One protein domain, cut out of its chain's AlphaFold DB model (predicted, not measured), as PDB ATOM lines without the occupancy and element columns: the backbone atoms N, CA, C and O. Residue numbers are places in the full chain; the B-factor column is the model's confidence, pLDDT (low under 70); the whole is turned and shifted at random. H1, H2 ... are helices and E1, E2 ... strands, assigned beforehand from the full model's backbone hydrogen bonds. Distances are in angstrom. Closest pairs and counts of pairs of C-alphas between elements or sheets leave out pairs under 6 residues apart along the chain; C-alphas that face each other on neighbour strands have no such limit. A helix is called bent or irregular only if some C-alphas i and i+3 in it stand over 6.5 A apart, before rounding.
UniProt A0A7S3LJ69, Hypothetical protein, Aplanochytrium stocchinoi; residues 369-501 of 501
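Overview. This is residues 369 to 501 of the 501 residues of the protein "Hypothetical protein" of Aplanochytrium stocchinoi (UniProt A0A7S3LJ69). A long kinked helix, H2, lies in the middle; H4 and H5 meet near the end of H4 and the start of H5 as a V, and H2 crosses both. At one end of this core a loose loop holds the small two-stranded sheet E1 and E2 with the short helix H3; H1 turns off at a corner from the start of H2, and residues 480 to 501, with H6, stick out as an arm. The printed part has 133 residues, with six named helices and two named strands in the order H1, H2, E1, H3, E2, H4, H5, H6; the sheet's order is E1 - E2, antiparallel, and the class is mostly helix. The whole is loose, with a radius of gyration of the C-alphas of 18.9 A and spans of 55 by 43 by 32 A.

Along the chain. Look first for the sheet: E1 is residues 418 to 420, 6.4 A long, and E2 residues 435 to 437, 6.5 A. Between them find H3, residues 423 to 428, 11.0 A. Find C-alpha 378 at (-57.848, 16.600, 22.195); from there H2, residues 378 to 409, runs 42.5 A to C-alpha 409 at (-25.327, -10.722, 21.295), with a kink of 39 degrees near residue 396. H4, residues 438 to 457, is 28.6 A long, and H5, residues 464 to 482, 27.3 A. H1 is residues 369 to 376, 10.6 A. H6, residues 488 to 500, 18.8 A, ends at C-alpha 500, (-71.163, -8.281, 34.442).

Arrangement. In the sheet, N 419 and O 436 are 3.3 A apart and N 436 and O 419 3.4 A, within hydrogen-bond range. H3 is apart from H2 and H4. H2, the hub, touches H4 at a steep tilt of 41 degrees, opposite ways; their closest C-alphas, of Arg 403 and Gly 443, are 4.9 A apart. With residues 392 to 401 alone H2 touches H5, about perpendicular at 82 degrees, closest at the C-alphas of Ala 396 and Val 475, 5.3 A. Residues 450 to 457 of H4 touch residues 464 to 471 of H5, closest at Trp 454 and Val 464, C-alphas 5.9 A apart, at a steep tilt of 48 degrees, opposite ways. H1 and H2 only just touch, with 3 pairs of C-alphas within 8 A, only at the corner, closest at Val 374 and Thr 381, 5.9 A. H6 is apart from H5. Every O i to N i+4 pair is within range in H1, H4, H5 and H6; H2 has 25 of 28, and H3 0 of 2, with 1 of 3 O i to N i+3 pairs. H3 is irregular, C-alphas 424 and 427 being 7.7 A apart, and H2 only just, C-alphas 400 and 403 being 6.8 A apart.

Size, cuts and confidence. The farthest C-alphas, of Lys 376 and His 413, are 55.8 A apart. The printed part has no cut and no long link. Mean pLDDT of the printed part is 75.7; look for low values at residues 410 to 437 and, for instance, 484 to 487 and 499 to 501.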
ATOM      1  N   GLY A 369     -63.370  12.584  34.061       84.88
ATOM      2  CA  GLY A 369     -62.359  13.636  33.974       84.88
ATOM      3  C   GLY A 369     -61.559  13.540  32.675       84.88
ATOM      4  O   GLY A 369     -61.399  14.535  31.965       84.88
ATOM      5  N   LEU A 370     -61.138  12.328  32.306       81.12
ATOM      6  CA  LEU A 370     -60.453  12.074  31.048       81.12
ATOM      7  C   LEU A 370     -61.334  12.405  29.838       81.12
ATOM      8  O   LEU A 370     -60.854  13.040  28.902       81.12
ATOM      9  N   PHE A 371     -62.617  12.044  29.854       86.19
ATOM     10  CA  PHE A 371     -63.563  12.365  28.784       86.19
ATOM     11  C   PHE A 371     -63.676  13.877  28.551       86.19
ATOM     12  O   PHE A 371     -63.594  14.334  27.408       86.19
ATOM     13  N   PHE A 372     -63.798  14.674  29.615       85.69
ATOM     14  CA  PHE A 372     -63.831  16.134  29.495       85.69
ATOM     15  C   PHE A 372     -62.502  16.708  28.995       85.69
ATOM     16  O   PHE A 372     -62.503  17.625  28.173       85.69
ATOM     17  N   ILE A 373     -61.369  16.155  29.434       83.81
ATOM     18  CA  ILE A 373     -60.027  16.564  28.992       83.81
ATOM     19  C   ILE A 373     -59.803  16.232  27.506       83.81
ATOM     20  O   ILE A 373     -59.297  17.069  26.755       83.81
ATOM     21  N   VAL A 374     -60.239  15.056  27.046       84.88
ATOM     22  CA  VAL A 374     -60.223  14.666  25.626       84.88
ATOM     23  C   VAL A 374     -61.145  15.572  24.808       84.88
ATOM     24  O   VAL A 374     -60.756  16.010  23.726       84.88
ATOM     25  N   SER A 375     -62.328  15.901  25.333       84.25
ATOM     26  CA  SER A 375     -63.317  16.739  24.644       84.25
ATOM     27  C   SER A 375     -62.875  18.201  24.529       84.25
ATOM     28  O   SER A 375     -63.085  18.831  23.495       84.25
ATOM     29  N   LYS A 376     -62.240  18.749  25.573       88.56
ATOM     30  CA  LYS A 376     -61.816  20.156  25.621       88.56
ATOM     31  C   LYS A 376     -60.447  20.390  24.977       88.56
ATOM     32  O   LYS A 376     -60.248  21.421  24.339       88.56
ATOM     33  N   PHE A 377     -59.508  19.449  25.117       90.12
ATOM     34  CA  PHE A 377     -58.125  19.590  24.645       90.12
ATOM     35  C   PHE A 377     -57.595  18.320  23.948       90.12
ATOM     36  O   PHE A 377     -56.597  17.743  24.385       90.12
ATOM     37  N   PRO A 378     -58.182  17.887  22.816       85.12
ATOM     38  CA  PRO A 378     -57.848  16.600  22.195       85.12
ATOM     39  C   PRO A 378     -56.369  16.484  21.793       85.12
ATOM     40  O   PRO A 378     -55.741  15.451  22.014       85.12
ATOM     41  N   ARG A 379     -55.773  17.557  21.252       86.62
ATOM     42  CA  ARG A 379     -54.360  17.555  20.824       86.62
ATOM     43  C   ARG A 379     -53.394  17.414  22.000       86.62
ATOM     44  O   ARG A 379     -52.456  16.631  21.916       86.62
ATOM     45  N   PHE A 380     -53.631  18.157  23.081       85.06
ATOM     46  CA  PHE A 380     -52.778  18.119  24.270       85.06
ATOM     47  C   PHE A 380     -52.854  16.749  24.946       85.06
ATOM     48  O   PHE A 380     -51.827  16.142  25.224       85.06
ATOM     49  N   THR A 381     -54.062  16.213  25.105       83.81
ATOM     50  CA  THR A 381     -54.301  14.909  25.730       83.81
ATOM     51  C   THR A 381     -53.613  13.768  24.987       83.81
ATOM     52  O   THR A 381     -52.944  12.941  25.604       83.81
ATOM     53  N   VAL A 382     -53.710  13.746  23.653       86.25
ATOM     54  CA  VAL A 382     -53.031  12.732  22.833       86.25
ATOM     55  C   VAL A 382     -51.510  12.838  22.962       86.25
ATOM     56  O   VAL A 382     -50.845  11.816  23.107       86.25
ATOM     57  N   ILE A 383     -50.944  14.050  22.950       86.50
ATOM     58  CA  ILE A 383     -49.496  14.243  23.128       86.50
ATOM     59  C   ILE A 383     -49.054  13.752  24.511       86.50
ATOM     60  O   ILE A 383     -48.078  13.014  24.599       86.50
ATOM     61  N   THR A 384     -49.800  14.081  25.568       83.44
ATOM     62  CA  THR A 384     -49.510  13.630  26.935       83.44
ATOM     63  C   THR A 384     -49.464  12.107  27.035       83.44
ATOM     64  O   THR A 384     -48.492  11.566  27.556       83.44
ATOM     65  N   PHE A 385     -50.452  11.396  26.480       86.69
ATOM     66  CA  PHE A 385     -50.433   9.930  26.482       86.69
ATOM     67  C   PHE A 385     -49.266   9.343  25.695       86.69
ATOM     68  O   PHE A 385     -48.671   8.362  26.132       86.69
ATOM     69  N   ILE A 386     -48.903   9.952  24.567       89.25
ATOM     70  CA  ILE A 386     -47.772   9.496  23.755       89.25
ATOM     71  C   ILE A 386     -46.445   9.706  24.495       89.25
ATOM     72  O   ILE A 386     -45.589   8.824  24.461       89.25
ATOM     73  N   CYS A 387     -46.285  10.822  25.210       89.12
ATOM     74  CA  CYS A 387     -45.112  11.070  26.047       89.12
ATOM     75  C   CYS A 387     -45.024  10.078  27.216       89.12
ATOM     76  O   CYS A 387     -43.966   9.492  27.435       89.12
ATOM     77  N   LEU A 388     -46.131   9.841  27.933       87.06
ATOM     78  CA  LEU A 388     -46.184   8.866  29.031       87.06
ATOM     79  C   LEU A 388     -45.886   7.445  28.542       87.06
ATOM     80  O   LEU A 388     -45.084   6.741  29.154       87.06
ATOM     81  N   PHE A 389     -46.475   7.049  27.411       91.00
ATOM     82  CA  PHE A 389     -46.196   5.767  26.776       91.00
ATOM     83  C   PHE A 389     -44.722   5.646  26.388       91.00
ATOM     84  O   PHE A 389     -44.108   4.628  26.686       91.00
ATOM     85  N   GLY A 390     -44.131   6.680  25.783       91.44
ATOM     86  CA  GLY A 390     -42.714   6.694  25.420       91.44
ATOM     87  C   GLY A 390     -41.795   6.533  26.632       91.44
ATOM     88  O   GLY A 390     -40.922   5.669  26.623       91.44
ATOM     89  N   LEU A 391     -42.027   7.300  27.701       88.19
ATOM     90  CA  LEU A 391     -41.241   7.227  28.939       88.19
ATOM     91  C   LEU A 391     -41.363   5.857  29.621       88.19
ATOM     92  O   LEU A 391     -40.346   5.247  29.959       88.19
ATOM     93  N   GLY A 392     -42.588   5.342  29.764       86.81
ATOM     94  CA  GLY A 392     -42.828   4.007  30.317       86.81
ATOM     95  C   GLY A 392     -42.202   2.903  29.463       86.81
ATOM     96  O   GLY A 392     -41.596   1.970  29.990       86.81
ATOM     97  N   SER A 393     -42.272   3.047  28.138       92.38
ATOM     98  CA  SER A 393     -41.715   2.086  27.184       92.38
ATOM     99  C   SER A 393     -40.195   2.047  27.210       92.38
ATOM    100  O   SER A 393     -39.637   0.958  27.111       92.38
ATOM    101  N   ILE A 394     -39.497   3.178  27.375       91.88
ATOM    102  CA  ILE A 394     -38.026   3.192  27.490       91.88
ATOM    103  C   ILE A 394     -37.588   2.314  28.665       91.88
ATOM    104  O   ILE A 394     -36.735   1.442  28.503       91.88
ATOM    105  N   HIS A 395     -38.200   2.507  29.835       85.12
ATOM    106  CA  HIS A 395     -37.863   1.732  31.023       85.12
ATOM    107  C   HIS A 395     -38.213   0.246  30.841       85.12
ATOM    108  O   HIS A 395     -37.340  -0.615  30.963       85.12
ATOM    109  N   ALA A 396     -39.459  -0.051  30.468       88.00
ATOM    110  CA  ALA A 396     -39.958  -1.415  30.355       88.00
ATOM    111  C   ALA A 396     -39.248  -2.229  29.257       88.00
ATOM    112  O   ALA A 396     -38.750  -3.328  29.512       88.00
ATOM    113  N   SER A 397     -39.124  -1.680  28.047       88.56
ATOM    114  CA  SER A 397     -38.457  -2.368  26.935       88.56
ATOM    115  C   SER A 397     -36.954  -2.529  27.167       88.56
ATOM    116  O   SER A 397     -36.373  -3.510  26.695       88.56
ATOM    117  N   SER A 398     -36.324  -1.641  27.954       88.38
ATOM    118  CA  SER A 398     -34.926  -1.834  28.342       88.38
ATOM    119  C   SER A 398     -34.733  -3.111  29.161       88.38
ATOM    120  O   SER A 398     -33.766  -3.841  28.956       88.38
ATOM    121  N   TYR A 399     -35.680  -3.414  30.051       79.69
ATOM    122  CA  TYR A 399     -35.618  -4.577  30.928       79.69
ATOM    123  C   TYR A 399     -36.001  -5.874  30.204       79.69
ATOM    124  O   TYR A 399     -35.250  -6.846  30.263       79.69
ATOM    125  N   PHE A 400     -37.130  -5.880  29.484       82.88
ATOM    126  CA  PHE A 400     -37.697  -7.103  28.895       82.88
ATOM    127  C   PHE A 400     -37.212  -7.421  27.476       82.88
ATOM    128  O   PHE A 400     -37.256  -8.581  27.073       82.88
ATOM    129  N   CYS A 401     -36.759  -6.427  26.705       86.44
ATOM    130  CA  CYS A 401     -36.425  -6.617  25.291       86.44
ATOM    131  C   CYS A 401     -34.931  -6.433  25.020       86.44
ATOM    132  O   CYS A 401     -34.283  -7.339  24.501       86.44
ATOM    133  N   THR A 402     -34.360  -5.275  25.360       82.31
ATOM    134  CA  THR A 402     -33.008  -4.936  24.890       82.31
ATOM    135  C   THR A 402     -31.908  -5.540  25.754       82.31
ATOM    136  O   THR A 402     -30.959  -6.076  25.201       82.31
ATOM    137  N   ARG A 403     -32.018  -5.552  27.088       80.94
ATOM    138  CA  ARG A 403     -31.029  -6.220  27.960       80.94
ATOM    139  C   ARG A 403     -30.826  -7.713  27.654       80.94
ATOM    140  O   ARG A 403     -29.666  -8.113  27.541       80.94
ATOM    141  N   PRO A 404     -31.868  -8.555  27.489       80.19
ATOM    142  CA  PRO A 404     -31.652  -9.952  27.110       80.19
ATOM    143  C   PRO A 404     -31.051 -10.083  25.706       80.19
ATOM    144  O   PRO A 404     -30.183 -10.927  25.499       80.19
ATOM    145  N   LEU A 405     -31.427  -9.209  24.766       79.31
ATOM    146  CA  LEU A 405     -30.835  -9.164  23.428       79.31
ATOM    147  C   LEU A 405     -29.341  -8.797  23.474       79.31
ATOM    148  O   LEU A 405     -28.522  -9.455  22.843       79.31
ATOM    149  N   VAL A 406     -28.970  -7.796  24.274       79.88
ATOM    150  CA  VAL A 406     -27.582  -7.364  24.494       79.88
ATOM    151  C   VAL A 406     -26.767  -8.495  25.121       79.88
ATOM    152  O   VAL A 406     -25.672  -8.776  24.652       79.88
ATOM    153  N   ARG A 407     -27.306  -9.215  26.111       71.38
ATOM    154  CA  ARG A 407     -26.643 -10.391  26.707       71.38
ATOM    155  C   ARG A 407     -26.515 -11.575  25.749       71.38
ATOM    156  O   ARG A 407     -25.578 -12.354  25.880       71.38
ATOM    157  N   ALA A 408     -27.458 -11.732  24.824       73.06
ATOM    158  CA  ALA A 408     -27.407 -12.777  23.807       73.06
ATOM    159  C   ALA A 408     -26.391 -12.461  22.698       73.06
ATOM    160  O   ALA A 408     -25.783 -13.378  22.152       73.06
ATOM    161  N   LEU A 409     -26.213 -11.178  22.366       73.19
ATOM    162  CA  LEU A 409     -25.327 -10.722  21.295       73.19
ATOM    163  C   LEU A 409     -23.899 -10.416  21.773       73.19
ATOM    164  O   LEU A 409     -22.963 -10.570  20.990       73.19
ATOM    165  N   LEU A 410     -23.703  -9.993  23.029       67.75
ATOM    166  CA  LEU A 410     -22.366  -9.745  23.572       67.75
ATOM    167  C   LEU A 410     -21.738 -11.029  24.135       67.75
ATOM    168  O   LEU A 410     -22.369 -11.758  24.903       67.75
ATOM    169  N   PRO A 411     -20.455 -11.289  23.838       59.50
ATOM    170  CA  PRO A 411     -19.742 -12.423  24.401       59.50
ATOM    171  C   PRO A 411     -19.488 -12.226  25.908       59.50
ATOM    172  O   PRO A 411     -19.154 -11.134  26.372       59.50
ATOM    173  N   ARG A 412     -19.621 -13.317  26.682       56.50
ATOM    174  CA  ARG A 412     -19.665 -13.347  28.167       56.50
ATOM    175  C   ARG A 412     -18.506 -12.637  28.892       56.50
ATOM    176  O   ARG A 412     -18.661 -12.292  30.056       56.50
ATOM    177  N   HIS A 413     -17.379 -12.394  28.224       53.88
ATOM    178  CA  HIS A 413     -16.180 -11.776  28.799       53.88
ATOM    179  C   HIS A 413     -16.238 -10.238  28.894       53.88
ATOM    180  O   HIS A 413     -15.494  -9.653  29.672       53.88
ATOM    181  N   LEU A 414     -17.129  -9.573  28.148       51.59
ATOM    182  CA  LEU A 414     -17.271  -8.105  28.145       51.59
ATOM    183  C   LEU A 414     -18.436  -7.597  29.017       51.59
ATOM    184  O   LEU A 414     -18.551  -6.396  29.258       51.59
ATOM    185  N   GLY A 415     -19.290  -8.496  29.524       50.12
ATOM    186  CA  GLY A 415     -20.519  -8.153  30.256       50.12
ATOM    187  C   GLY A 415     -20.328  -7.609  31.680       50.12
ATOM    188  O   GLY A 415     -21.299  -7.154  32.277       50.12
ATOM    189  N   PHE A 416     -19.102  -7.627  32.215       50.84
ATOM    190  CA  PHE A 416     -18.790  -7.260  33.606       50.84
ATOM    191  C   PHE A 416     -17.961  -5.976  33.762       50.84
ATOM    192  O   PHE A 416     -17.499  -5.677  34.861       50.84
ATOM    193  N   SER A 417     -17.755  -5.192  32.698       48.97
ATOM    194  CA  SER A 417     -17.054  -3.913  32.857       48.97
ATOM    195  C   SER A 417     -17.977  -2.897  33.544       48.97
ATOM    196  O   SER A 417     -19.054  -2.575  33.041       48.97
ATOM    197  N   LEU A 418     -17.590  -2.451  34.736       53.47
ATOM    198  CA  LEU A 418     -18.341  -1.521  35.578       53.47
ATOM    199  C   LEU A 418     -17.951  -0.084  35.212       53.47
ATOM    200  O   LEU A 418     -16.799   0.312  35.392       53.47
ATOM    201  N   VAL A 419     -18.898   0.714  34.709       52.72
ATOM    202  CA  VAL A 419     -18.649   2.126  34.380       52.72
ATOM    203  C   VAL A 419     -19.067   2.995  35.564       52.72
ATOM    204  O   VAL A 419     -20.224   2.992  35.988       52.72
ATOM    205  N   ARG A 420     -18.108   3.749  36.113       45.41
ATOM    206  CA  ARG A 420     -18.331   4.699  37.210       45.41
ATOM    207  C   ARG A 420     -18.969   5.980  36.663       45.41
ATOM    208  O   ARG A 420     -18.402   6.618  35.779       45.41
ATOM    209  N   ILE A 421     -20.130   6.365  37.194       52.84
ATOM    210  CA  ILE A 421     -20.888   7.534  36.717       52.84
ATOM    211  C   ILE A 421     -20.147   8.842  37.083       52.84
ATOM    212  O   ILE A 421     -19.750   9.012  38.242       52.84
ATOM    213  N   PRO A 422     -19.974   9.799  36.152       52.19
ATOM    214  CA  PRO A 422     -19.461  11.130  36.471       52.19
ATOM    215  C   PRO A 422     -20.446  11.920  37.351       52.19
ATOM    216  O   PRO A 422     -21.660  11.885  37.154       52.19
ATOM    217  N   LYS A 423     -19.915  12.674  38.326       49.53
ATOM    218  CA  LYS A 423     -20.686  13.352  39.394       49.53
ATOM    219  C   LYS A 423     -21.778  14.321  38.897       49.53
ATOM    220  O   LYS A 423     -22.694  14.620  39.653       49.53
ATOM    221  N   THR A 424     -21.708  14.787  37.651       52.50
ATOM    222  CA  THR A 424     -22.642  15.742  37.027       52.50
ATOM    223  C   THR A 424     -23.977  15.142  36.566       52.50
ATOM    224  O   THR A 424     -24.924  15.894  36.375       52.50
ATOM    225  N   LEU A 425     -24.095  13.815  36.417       49.81
ATOM    226  CA  LEU A 425     -25.307  13.134  35.912       49.81
ATOM    227  C   LEU A 425     -26.165  12.474  37.012       49.81
ATOM    228  O   LEU A 425     -27.137  11.781  36.716       49.81
ATOM    229  N   ARG A 426     -25.833  12.709  38.288       48.75
ATOM    230  CA  ARG A 426     -26.462  12.067  39.456       48.75
ATOM    231  C   ARG A 426     -27.937  12.446  39.665       48.75
ATOM    232  O   ARG A 426     -28.683  11.645  40.202       48.75
ATOM    233  N   CYS A 427     -28.379  13.622  39.217       47.00
ATOM    234  CA  CYS A 427     -29.765  14.080  39.410       47.00
ATOM    235  C   CYS A 427     -30.790  13.406  38.481       47.00
ATOM    236  O   CYS A 427     -31.983  13.507  38.735       47.00
ATOM    237  N   CYS A 428     -30.351  12.751  37.402       41.03
ATOM    238  CA  CYS A 428     -31.249  12.116  36.429       41.03
ATOM    239  C   CYS A 428     -31.400  10.603  36.637       41.03
ATOM    240  O   CYS A 428     -32.206   9.977  35.954       41.03
ATOM    241  N   PHE A 429     -30.612  10.012  37.539       46.19
ATOM    242  CA  PHE A 429     -30.589   8.578  37.804       46.19
ATOM    243  C   PHE A 429     -30.812   8.334  39.293       46.19
ATOM    244  O   PHE A 429     -29.885   8.389  40.098       46.19
ATOM    245  N   GLU A 430     -32.061   8.047  39.640       39.81
ATOM    246  CA  GLU A 430     -32.458   7.557  40.955       39.81
ATOM    247  C   GLU A 430     -32.102   6.069  41.036       39.81
ATOM    248  O   GLU A 430     -32.912   5.180  40.785       39.81
ATOM    249  N   SER A 431     -30.814   5.796  41.238       40.12
ATOM    250  CA  SER A 431     -30.291   4.448  41.425       40.12
ATOM    251  C   SER A 431     -29.368   4.450  42.634       40.12
ATOM    252  O   SER A 431     -28.413   5.224  42.691       40.12
ATOM    253  N   GLU A 432     -29.669   3.588  43.607       40.56
ATOM    254  CA  GLU A 432     -28.962   3.469  44.891       40.56
ATOM    255  C   GLU A 432     -27.492   3.017  44.755       40.56
ATOM    256  O   GLU A 432     -26.742   3.055  45.727       40.56
ATOM    257  N   THR A 433     -27.022   2.672  43.548       42.62
ATOM    258  CA  THR A 433     -25.644   2.222  43.298       42.62
ATOM    259  C   THR A 433     -24.886   3.157  42.341       42.62
ATOM    260  O   THR A 433     -25.373   3.569  41.292       42.62
ATOM    261  N   ASN A 434     -23.627   3.491  42.671       49.47
ATOM    262  CA  ASN A 434     -22.737   4.331  41.836       49.47
ATOM    263  C   ASN A 434     -22.148   3.582  40.617       49.47
ATOM    264  O   ASN A 434     -21.142   4.017  40.042       49.47
ATOM    265  N   VAL A 435     -22.722   2.434  40.255       53.78
ATOM    266  CA  VAL A 435     -22.149   1.506  39.285       53.78
ATOM    267  C   VAL A 435     -23.217   1.084  38.287       53.78
ATOM    268  O   VAL A 435     -24.174   0.405  38.637       53.78
ATOM    269  N   VAL A 436     -23.045   1.480  37.025       60.56
ATOM    270  CA  VAL A 436     -23.934   1.070  35.933       60.56
ATOM    271  C   VAL A 436     -23.233  -0.025  35.147       60.56
ATOM    272  O   VAL A 436     -22.110   0.155  34.668       60.56
ATOM    273  N   THR A 437     -23.891  -1.174  35.010       66.62
ATOM    274  CA  THR A 437     -23.401  -2.247  34.146       66.62
ATOM    275  C   THR A 437     -23.472  -1.801  32.679       66.62
ATOM    276  O   THR A 437     -24.423  -1.138  32.252       66.62
ATOM    277  N   VAL A 438     -22.462  -2.148  31.872       70.94
ATOM    278  CA  VAL A 438     -22.432  -1.806  30.432       70.94
ATOM    279  C   VAL A 438     -23.681  -2.319  29.706       70.94
ATOM    280  O   VAL A 438     -24.244  -1.632  28.862       70.94
ATOM    281  N   GLU A 439     -24.204  -3.476  30.106       70.94
ATOM    282  CA  GLU A 439     -25.467  -4.011  29.586       70.94
ATOM    283  C   GLU A 439     -26.684  -3.105  29.848       70.94
ATOM    284  O   GLU A 439     -27.559  -2.990  28.990       70.94
ATOM    285  N   ALA A 440     -26.755  -2.441  31.006       75.12
ATOM    286  CA  ALA A 440     -27.884  -1.597  31.374       75.12
ATOM    287  C   ALA A 440     -27.867  -0.285  30.587       75.12
ATOM    288  O   ALA A 440     -28.913   0.156  30.110       75.12
ATOM    289  N   SER A 441     -26.678   0.299  30.413       80.50
ATOM    290  CA  SER A 441     -26.485   1.524  29.632       80.50
ATOM    291  C   SER A 441     -26.731   1.298  28.138       80.50
ATOM    292  O   SER A 441     -27.519   2.026  27.533       80.50
ATOM    293  N   VAL A 442     -26.157   0.241  27.554       84.56
ATOM    294  CA  VAL A 442     -26.404  -0.141  26.152       84.56
ATOM    295  C   VAL A 442     -27.873  -0.515  25.936       84.56
ATOM    296  O   VAL A 442     -28.488  -0.073  24.964       84.56
ATOM    297  N   GLY A 443     -28.473  -1.268  26.862       86.00
ATOM    298  CA  GLY A 443     -29.887  -1.638  26.796       86.00
ATOM    299  C   GLY A 443     -30.825  -0.428  26.810       86.00
ATOM    300  O   GLY A 443     -31.772  -0.375  26.024       86.00
ATOM    301  N   MET A 444     -30.557   0.569  27.654       87.44
ATOM    302  CA  MET A 444     -31.357   1.795  27.722       87.44
ATOM    303  C   MET A 444     -31.214   2.647  26.456       87.44
ATOM    304  O   MET A 444     -32.217   3.126  25.931       87.44
ATOM    305  N   LEU A 445     -29.999   2.782  25.916       90.25
ATOM    306  CA  LEU A 445     -29.764   3.476  24.646       90.25
ATOM    307  C   LEU A 445     -30.539   2.821  23.497       90.25
ATOM    308  O   LEU A 445     -31.215   3.508  22.736       90.25
ATOM    309  N   MET A 446     -30.506   1.490  23.408       89.81
ATOM    310  CA  MET A 446     -31.237   0.752  22.378       89.81
ATOM    311  C   MET A 446     -32.761   0.891  22.530       89.81
ATOM    312  O   MET A 446     -33.468   1.022  21.533       89.81
ATOM    313  N   ALA A 447     -33.266   0.941  23.766       91.75
ATOM    314  CA  ALA A 447     -34.682   1.179  24.047       91.75
ATOM    315  C   ALA A 447     -35.124   2.600  23.648       91.75
ATOM    316  O   ALA A 447     -36.185   2.771  23.048       91.75
ATOM    317  N   ILE A 448     -34.292   3.617  23.904       93.81
ATOM    318  CA  ILE A 448     -34.540   4.994  23.444       93.81
ATOM    319  C   ILE A 448     -34.613   5.033  21.916       93.81
ATOM    320  O   ILE A 448     -35.554   5.603  21.367       93.81
ATOM    321  N   VAL A 449     -33.670   4.384  21.224       94.12
ATOM    322  CA  VAL A 449     -33.679   4.304  19.756       94.12
ATOM    323  C   VAL A 449     -34.965   3.645  19.253       94.12
ATOM    324  O   VAL A 449     -35.601   4.189  18.355       94.12
ATOM    325  N   MET A 450     -35.402   2.535  19.856       91.19
ATOM    326  CA  MET A 450     -36.668   1.880  19.496       91.19
ATOM    327  C   MET A 450     -37.879   2.816  19.631       91.19
ATOM    328  O   MET A 450     -38.712   2.870  18.727       91.19
ATOM    329  N   VAL A 451     -37.969   3.577  20.726       94.50
ATOM    330  CA  VAL A 451     -39.076   4.521  20.959       94.50
ATOM    331  C   VAL A 451     -39.020   5.708  19.995       94.50
ATOM    332  O   VAL A 451     -40.058   6.122  19.482       94.50
ATOM    333  N   VAL A 452     -37.829   6.231  19.689       94.19
ATOM    334  CA  VAL A 452     -37.652   7.317  18.708       94.19
ATOM    335  C   VAL A 452     -38.029   6.851  17.302       94.19
ATOM    336  O   VAL A 452     -38.761   7.555  16.610       94.19
ATOM    337  N   VAL A 453     -37.588   5.658  16.892       93.12
ATOM    338  CA  VAL A 453     -37.956   5.057  15.599       93.12
ATOM    339  C   VAL A 453     -39.469   4.888  15.506       93.12
ATOM    340  O   VAL A 453     -40.067   5.314  14.520       93.12
ATOM    341  N   TRP A 454     -40.102   4.344  16.550       93.75
ATOM    342  CA  TRP A 454     -41.559   4.261  16.608       93.75
ATOM    343  C   TRP A 454     -42.207   5.641  16.459       93.75
ATOM    344  O   TRP A 454     -43.078   5.813  15.615       93.75
ATOM    345  N   PHE A 455     -41.755   6.643  17.215       91.88
ATOM    346  CA  PHE A 455     -42.360   7.973  17.218       91.88
ATOM    347  C   PHE A 455     -42.242   8.700  15.869       91.88
ATOM    348  O   PHE A 455     -43.222   9.292  15.414       91.88
ATOM    349  N   VAL A 456     -41.068   8.650  15.228       92.44
ATOM    350  CA  VAL A 456     -40.794   9.343  13.956       92.44
ATOM    351  C   VAL A 456     -41.560   8.705  12.799       92.44
ATOM    352  O   VAL A 456     -42.175   9.415  12.006       92.44
ATOM    353  N   PHE A 457     -41.563   7.372  12.714       90.38
ATOM    354  CA  PHE A 457     -42.152   6.657  11.578       90.38
ATOM    355  C   PHE A 457     -43.623   6.260  11.785       90.38
ATOM    356  O   PHE A 457     -44.224   5.681  10.880       90.38
ATOM    357  N   ARG A 458     -44.245   6.614  12.923       86.69
ATOM    358  CA  ARG A 458     -45.608   6.179  13.310       86.69
ATOM    359  C   ARG A 458     -46.707   6.411  12.270       86.69
ATOM    360  O   ARG A 458     -47.707   5.706  12.284       86.69
ATOM    361  N   HIS A 459     -46.556   7.425  11.418       86.56
ATOM    362  CA  HIS A 459     -47.553   7.793  10.404       86.56
ATOM    363  C   HIS A 459     -47.177   7.348   8.991       86.56
ATOM    364  O   HIS A 459     -48.031   7.377   8.107       86.56
ATOM    365  N   SER A 460     -45.921   6.964   8.770       83.19
ATOM    366  CA  SER A 460     -45.382   6.726   7.431       83.19
ATOM    367  C   SER A 460     -45.557   5.277   6.987       83.19
ATOM    368  O   SER A 460     -45.910   5.039   5.836       83.19
ATOM    369  N   ASP A 461     -45.366   4.311   7.895       83.56
ATOM    370  CA  ASP A 461     -45.230   2.902   7.522       83.56
ATOM    371  C   ASP A 461     -46.047   1.922   8.380       83.56
ATOM    372  O   ASP A 461     -46.232   2.090   9.584       83.56
ATOM    373  N   THR A 462     -46.481   0.812   7.768       84.19
ATOM    374  CA  THR A 462     -47.281  -0.232   8.446       84.19
ATOM    375  C   THR A 462     -46.450  -1.137   9.373       84.19
ATOM    376  O   THR A 462     -46.989  -1.702  10.321       84.19
ATOM    377  N   TRP A 463     -45.135  -1.270   9.163       84.75
ATOM    378  CA  TRP A 463     -44.277  -2.113  10.014       84.75
ATOM    379  C   TRP A 463     -44.063  -1.530  11.421       84.75
ATOM    380  O   TRP A 463     -43.776  -2.271  12.358       84.75
ATOM    381  N   VAL A 464     -44.263  -0.221  11.597       88.25
ATOM    382  CA  VAL A 464     -44.080   0.477  12.881       88.25
ATOM    383  C   VAL A 464     -45.085   0.016  13.942       88.25
ATOM    384  O   VAL A 464     -44.785   0.048  15.135       88.25
ATOM    385  N   TRP A 465     -46.235  -0.508  13.518       86.44
ATOM    386  CA  TRP A 465     -47.231  -1.111  14.406       86.44
ATOM    387  C   TRP A 465     -46.677  -2.325  15.158       86.44
ATOM    388  O   TRP A 465     -46.984  -2.504  16.330       86.44
ATOM    389  N   ILE A 466     -45.765  -3.087  14.546       90.12
ATOM    390  CA  ILE A 466     -45.091  -4.210  15.213       90.12
ATOM    391  C   ILE A 466     -44.214  -3.697  16.360       90.12
ATOM    392  O   ILE A 466     -44.198  -4.274  17.445       90.12
ATOM    393  N   ILE A 467     -43.491  -2.592  16.143       89.56
ATOM    394  CA  ILE A 467     -42.689  -1.972  17.205       89.56
ATOM    395  C   ILE A 467     -43.605  -1.465  18.318       89.56
ATOM    396  O   ILE A 467     -43.303  -1.675  19.490       89.56
ATOM    397  N   GLN A 468     -44.740  -0.856  17.969       90.81
ATOM    398  CA  GLN A 468     -45.727  -0.415  18.951       90.81
ATOM    399  C   GLN A 468     -46.244  -1.569  19.814       90.81
ATOM    400  O   GLN A 468     -46.339  -1.409  21.029       90.81
ATOM    401  N   ASP A 469     -46.532  -2.724  19.214       90.81
ATOM    402  CA  ASP A 469     -46.999  -3.908  19.935       90.81
ATOM    403  C   ASP A 469     -45.934  -4.424  20.910       90.81
ATOM    404  O   ASP A 469     -46.237  -4.684  22.074       90.81
ATOM    405  N   ILE A 470     -44.666  -4.493  20.485       88.75
ATOM    406  CA  ILE A 470     -43.548  -4.904  21.353       88.75
ATOM    407  C   ILE A 470     -43.382  -3.934  22.534       88.75
ATOM    408  O   ILE A 470     -43.249  -4.370  23.680       88.75
ATOM    409  N   LEU A 471     -43.418  -2.621  22.276       91.50
ATOM    410  CA  LEU A 471     -43.334  -1.599  23.323       91.50
ATOM    411  C   LEU A 471     -44.529  -1.703  24.286       91.50
ATOM    412  O   LEU A 471     -44.335  -1.702  25.502       91.50
ATOM    413  N   SER A 472     -45.740  -1.890  23.762       91.56
ATOM    414  CA  SER A 472     -46.969  -2.028  24.550       91.56
ATOM    415  C   SER A 472     -46.942  -3.253  25.463       91.56
ATOM    416  O   SER A 472     -47.138  -3.119  26.669       91.56
ATOM    417  N   ILE A 473     -46.583  -4.426  24.927       87.88
ATOM    418  CA  ILE A 473     -46.435  -5.659  25.713       87.88
ATOM    419  C   ILE A 473     -45.417  -5.450  26.837       87.88
ATOM    420  O   ILE A 473     -45.681  -5.830  27.975       87.88
ATOM    421  N   SER A 474     -44.277  -4.808  26.550       87.44
ATOM    422  CA  SER A 474     -43.253  -4.560  27.570       87.44
ATOM    423  C   SER A 474     -43.784  -3.707  28.730       87.44
ATOM    424  O   SER A 474     -43.560  -4.055  29.891       87.44
ATOM    425  N   VAL A 475     -44.545  -2.645  28.437       86.38
ATOM    426  CA  VAL A 475     -45.173  -1.780  29.450       86.38
ATOM    427  C   VAL A 475     -46.219  -2.553  30.252       86.38
ATOM    428  O   VAL A 475     -46.257  -2.433  31.477       86.38
ATOM    429  N   THR A 476     -47.030  -3.389  29.602       86.00
ATOM    430  CA  THR A 476     -48.005  -4.242  30.293       86.00
ATOM    431  C   THR A 476     -47.321  -5.252  31.215       86.00
ATOM    432  O   THR A 476     -47.735  -5.399  32.361       86.00
ATOM    433  N   CYS A 477     -46.244  -5.907  30.774       82.12
ATOM    434  CA  CYS A 477     -45.461  -6.806  31.622       82.12
ATOM    435  C   CYS A 477     -44.857  -6.070  32.824       82.12
ATOM    436  O   CYS A 477     -44.942  -6.563  33.946       82.12
ATOM    437  N   ALA A 478     -44.297  -4.874  32.612       79.62
ATOM    438  CA  ALA A 478     -43.772  -4.048  33.696       79.62
ATOM    439  C   ALA A 478     -44.863  -3.697  34.719       79.62
ATOM    440  O   ALA A 478     -44.629  -3.783  35.921       79.62
ATOM    441  N   PHE A 479     -46.063  -3.345  34.258       81.69
ATOM    442  CA  PHE A 479     -47.200  -3.082  35.136       81.69
ATOM    443  C   PHE A 479     -47.604  -4.325  35.941       81.69
ATOM    444  O   PHE A 479     -47.713  -4.248  37.161       81.69
ATOM    445  N   LEU A 480     -47.749  -5.482  35.285       75.88
ATOM    446  CA  LEU A 480     -48.131  -6.741  35.938       75.88
ATOM    447  C   LEU A 480     -47.106  -7.231  36.968       75.88
ATOM    448  O   LEU A 480     -47.477  -7.894  37.928       75.88
ATOM    449  N   LEU A 481     -45.826  -6.906  36.792       71.38
ATOM    450  CA  LEU A 481     -44.778  -7.280  37.746       71.38
ATOM    451  C   LEU A 481     -44.663  -6.310  38.926       71.38
ATOM    452  O   LEU A 481     -44.186  -6.698  39.989       71.38
ATOM    453  N   ASN A 482     -45.109  -5.062  38.757       69.56
ATOM    454  CA  ASN A 482     -45.123  -4.064  39.826       69.56
ATOM    455  C   ASN A 482     -46.449  -4.031  40.598       69.56
ATOM    456  O   ASN A 482     -46.492  -3.506  41.712       69.56
ATOM    457  N   ILE A 483     -47.529  -4.601  40.050       74.81
ATOM    458  CA  ILE A 483     -48.807  -4.688  40.749       74.81
ATOM    459  C   ILE A 483     -48.747  -5.798  41.811       74.81
ATOM    460  O   ILE A 483     -48.940  -6.982  41.551       74.81
ATOM    461  N   ARG A 484     -48.455  -5.415  43.055       55.75
ATOM    462  CA  ARG A 484     -48.622  -6.308  44.205       55.75
ATOM    463  C   ARG A 484     -50.083  -6.284  44.624       55.75
ATOM    464  O   ARG A 484     -50.487  -5.422  45.399       55.75
ATOM    465  N   ILE A 485     -50.878  -7.207  44.091       64.69
ATOM    466  CA  ILE A 485     -52.239  -7.420  44.588       64.69
ATOM    467  C   ILE A 485     -52.122  -8.321  45.828       64.69
ATOM    468  O   ILE A 485     -51.685  -9.463  45.693       64.69
ATOM    469  N   PRO A 486     -52.465  -7.829  47.033       53.16
ATOM    470  CA  PRO A 486     -52.268  -8.565  48.284       53.16
ATOM    471  C   PRO A 486     -53.189  -9.787  48.412       53.16
ATOM    472  O   PRO A 486     -52.906 -10.681  49.203       53.16
ATOM    473  N   SER A 487     -54.276  -9.846  47.635       67.31
ATOM    474  CA  SER A 487     -55.233 -10.948  47.657       67.31
ATOM    475  C   SER A 487     -55.694 -11.327  46.244       67.31
ATOM    476  O   SER A 487     -56.106 -10.494  45.437       67.31
ATOM    477  N   LEU A 488     -55.674 -12.626  45.935       71.12
ATOM    478  CA  LEU A 488     -56.206 -13.148  44.669       71.12
ATOM    479  C   LEU A 488     -57.738 -12.975  44.580       71.12
ATOM    480  O   LEU A 488     -58.289 -12.877  43.485       71.12
ATOM    481  N   ARG A 489     -58.406 -12.843  45.737       69.81
ATOM    482  CA  ARG A 489     -59.843 -12.555  45.864       69.81
ATOM    483  C   ARG A 489     -60.226 -11.227  45.202       69.81
ATOM    484  O   ARG A 489     -61.184 -11.181  44.430       69.81
ATOM    485  N   LEU A 490     -59.429 -10.176  45.404       66.31
ATOM    486  CA  LEU A 490     -59.670  -8.867  44.796       66.31
ATOM    487  C   LEU A 490     -59.594  -8.930  43.263       66.31
ATOM    488  O   LEU A 490     -60.434  -8.359  42.569       66.31
ATOM    489  N   ALA A 491     -58.629  -9.681  42.724       69.19
ATOM    490  CA  ALA A 491     -58.500  -9.886  41.284       69.19
ATOM    491  C   ALA A 491     -59.723 -10.614  40.701       69.19
ATOM    492  O   ALA A 491     -60.228 -10.215  39.651       69.19
ATOM    493  N   THR A 492     -60.242 -11.634  41.395       74.38
ATOM    494  CA  THR A 492     -61.465 -12.324  40.964       74.38
ATOM    495  C   THR A 492     -62.697 -11.424  41.006       74.38
ATOM    496  O   THR A 492     -63.474 -11.462  40.058       74.38
ATOM    497  N   TYR A 493     -62.853 -10.570  42.025       75.44
ATOM    498  CA  TYR A 493     -63.978  -9.630  42.110       75.44
ATOM    499  C   TYR A 493     -63.935  -8.543  41.031       75.44
ATOM    500  O   TYR A 493     -64.960  -8.220  40.433       75.44
ATOM    501  N   LEU A 494     -62.753  -7.996  40.731       68.25
ATOM    502  CA  LEU A 494     -62.592  -7.034  39.636       68.25
ATOM    503  C   LEU A 494     -62.879  -7.678  38.275       68.25
ATOM    504  O   LEU A 494     -63.508  -7.060  37.415       68.25
ATOM    505  N   LEU A 495     -62.452  -8.928  38.088       72.44
ATOM    506  CA  LEU A 495     -62.679  -9.666  36.852       72.44
ATOM    507  C   LEU A 495     -64.165  -9.995  36.652       72.44
ATOM    508  O   LEU A 495     -64.686  -9.795  35.558       72.44
ATOM    509  N   THR A 496     -64.867 -10.465  37.688       75.81
ATOM    510  CA  THR A 496     -66.310 -10.740  37.599       75.81
ATOM    511  C   THR A 496     -67.114  -9.465  37.372       75.81
ATOM    512  O   THR A 496     -67.995  -9.459  36.514       75.81
ATOM    513  N   ALA A 497     -66.772  -8.368  38.052       68.12
ATOM    514  CA  ALA A 497     -67.400  -7.071  37.823       68.12
ATOM    515  C   ALA A 497     -67.220  -6.586  36.375       68.12
ATOM    516  O   ALA A 497     -68.187  -6.135  35.772       68.12
ATOM    517  N   PHE A 498     -66.031  -6.744  35.781       70.25
ATOM    518  CA  PHE A 498     -65.787  -6.393  34.375       70.25
ATOM    519  C   PHE A 498     -66.632  -7.204  33.375       70.25
ATOM    520  O   PHE A 498     -66.932  -6.710  32.295       70.25
ATOM    521  N   PHE A 499     -66.990  -8.454  33.688       69.81
ATOM    522  CA  PHE A 499     -67.830  -9.263  32.794       69.81
ATOM    523  C   PHE A 499     -69.329  -8.984  32.927       69.81
ATOM    524  O   PHE A 499     -70.072  -9.239  31.970       69.81
ATOM    525  N   LEU A 500     -69.762  -8.546  34.113       66.75
ATOM    526  CA  LEU A 500     -71.163  -8.281  34.442       66.75
ATOM    527  C   LEU A 500     -71.593  -6.844  34.113       66.75
ATOM    528  O   LEU A 500     -72.759  -6.643  33.773       66.75
ATOM    529  N   LEU A 501     -70.671  -5.881  34.204       56.16
ATOM    530  CA  LEU A 501     -70.822  -4.508  33.704       56.16
ATOM    531  C   LEU A 501     -70.564  -4.454  32.190       56.16
ATOM    532  O   LEU A 501     -71.252  -3.657  31.512       56.16
TER     533      LEU A 501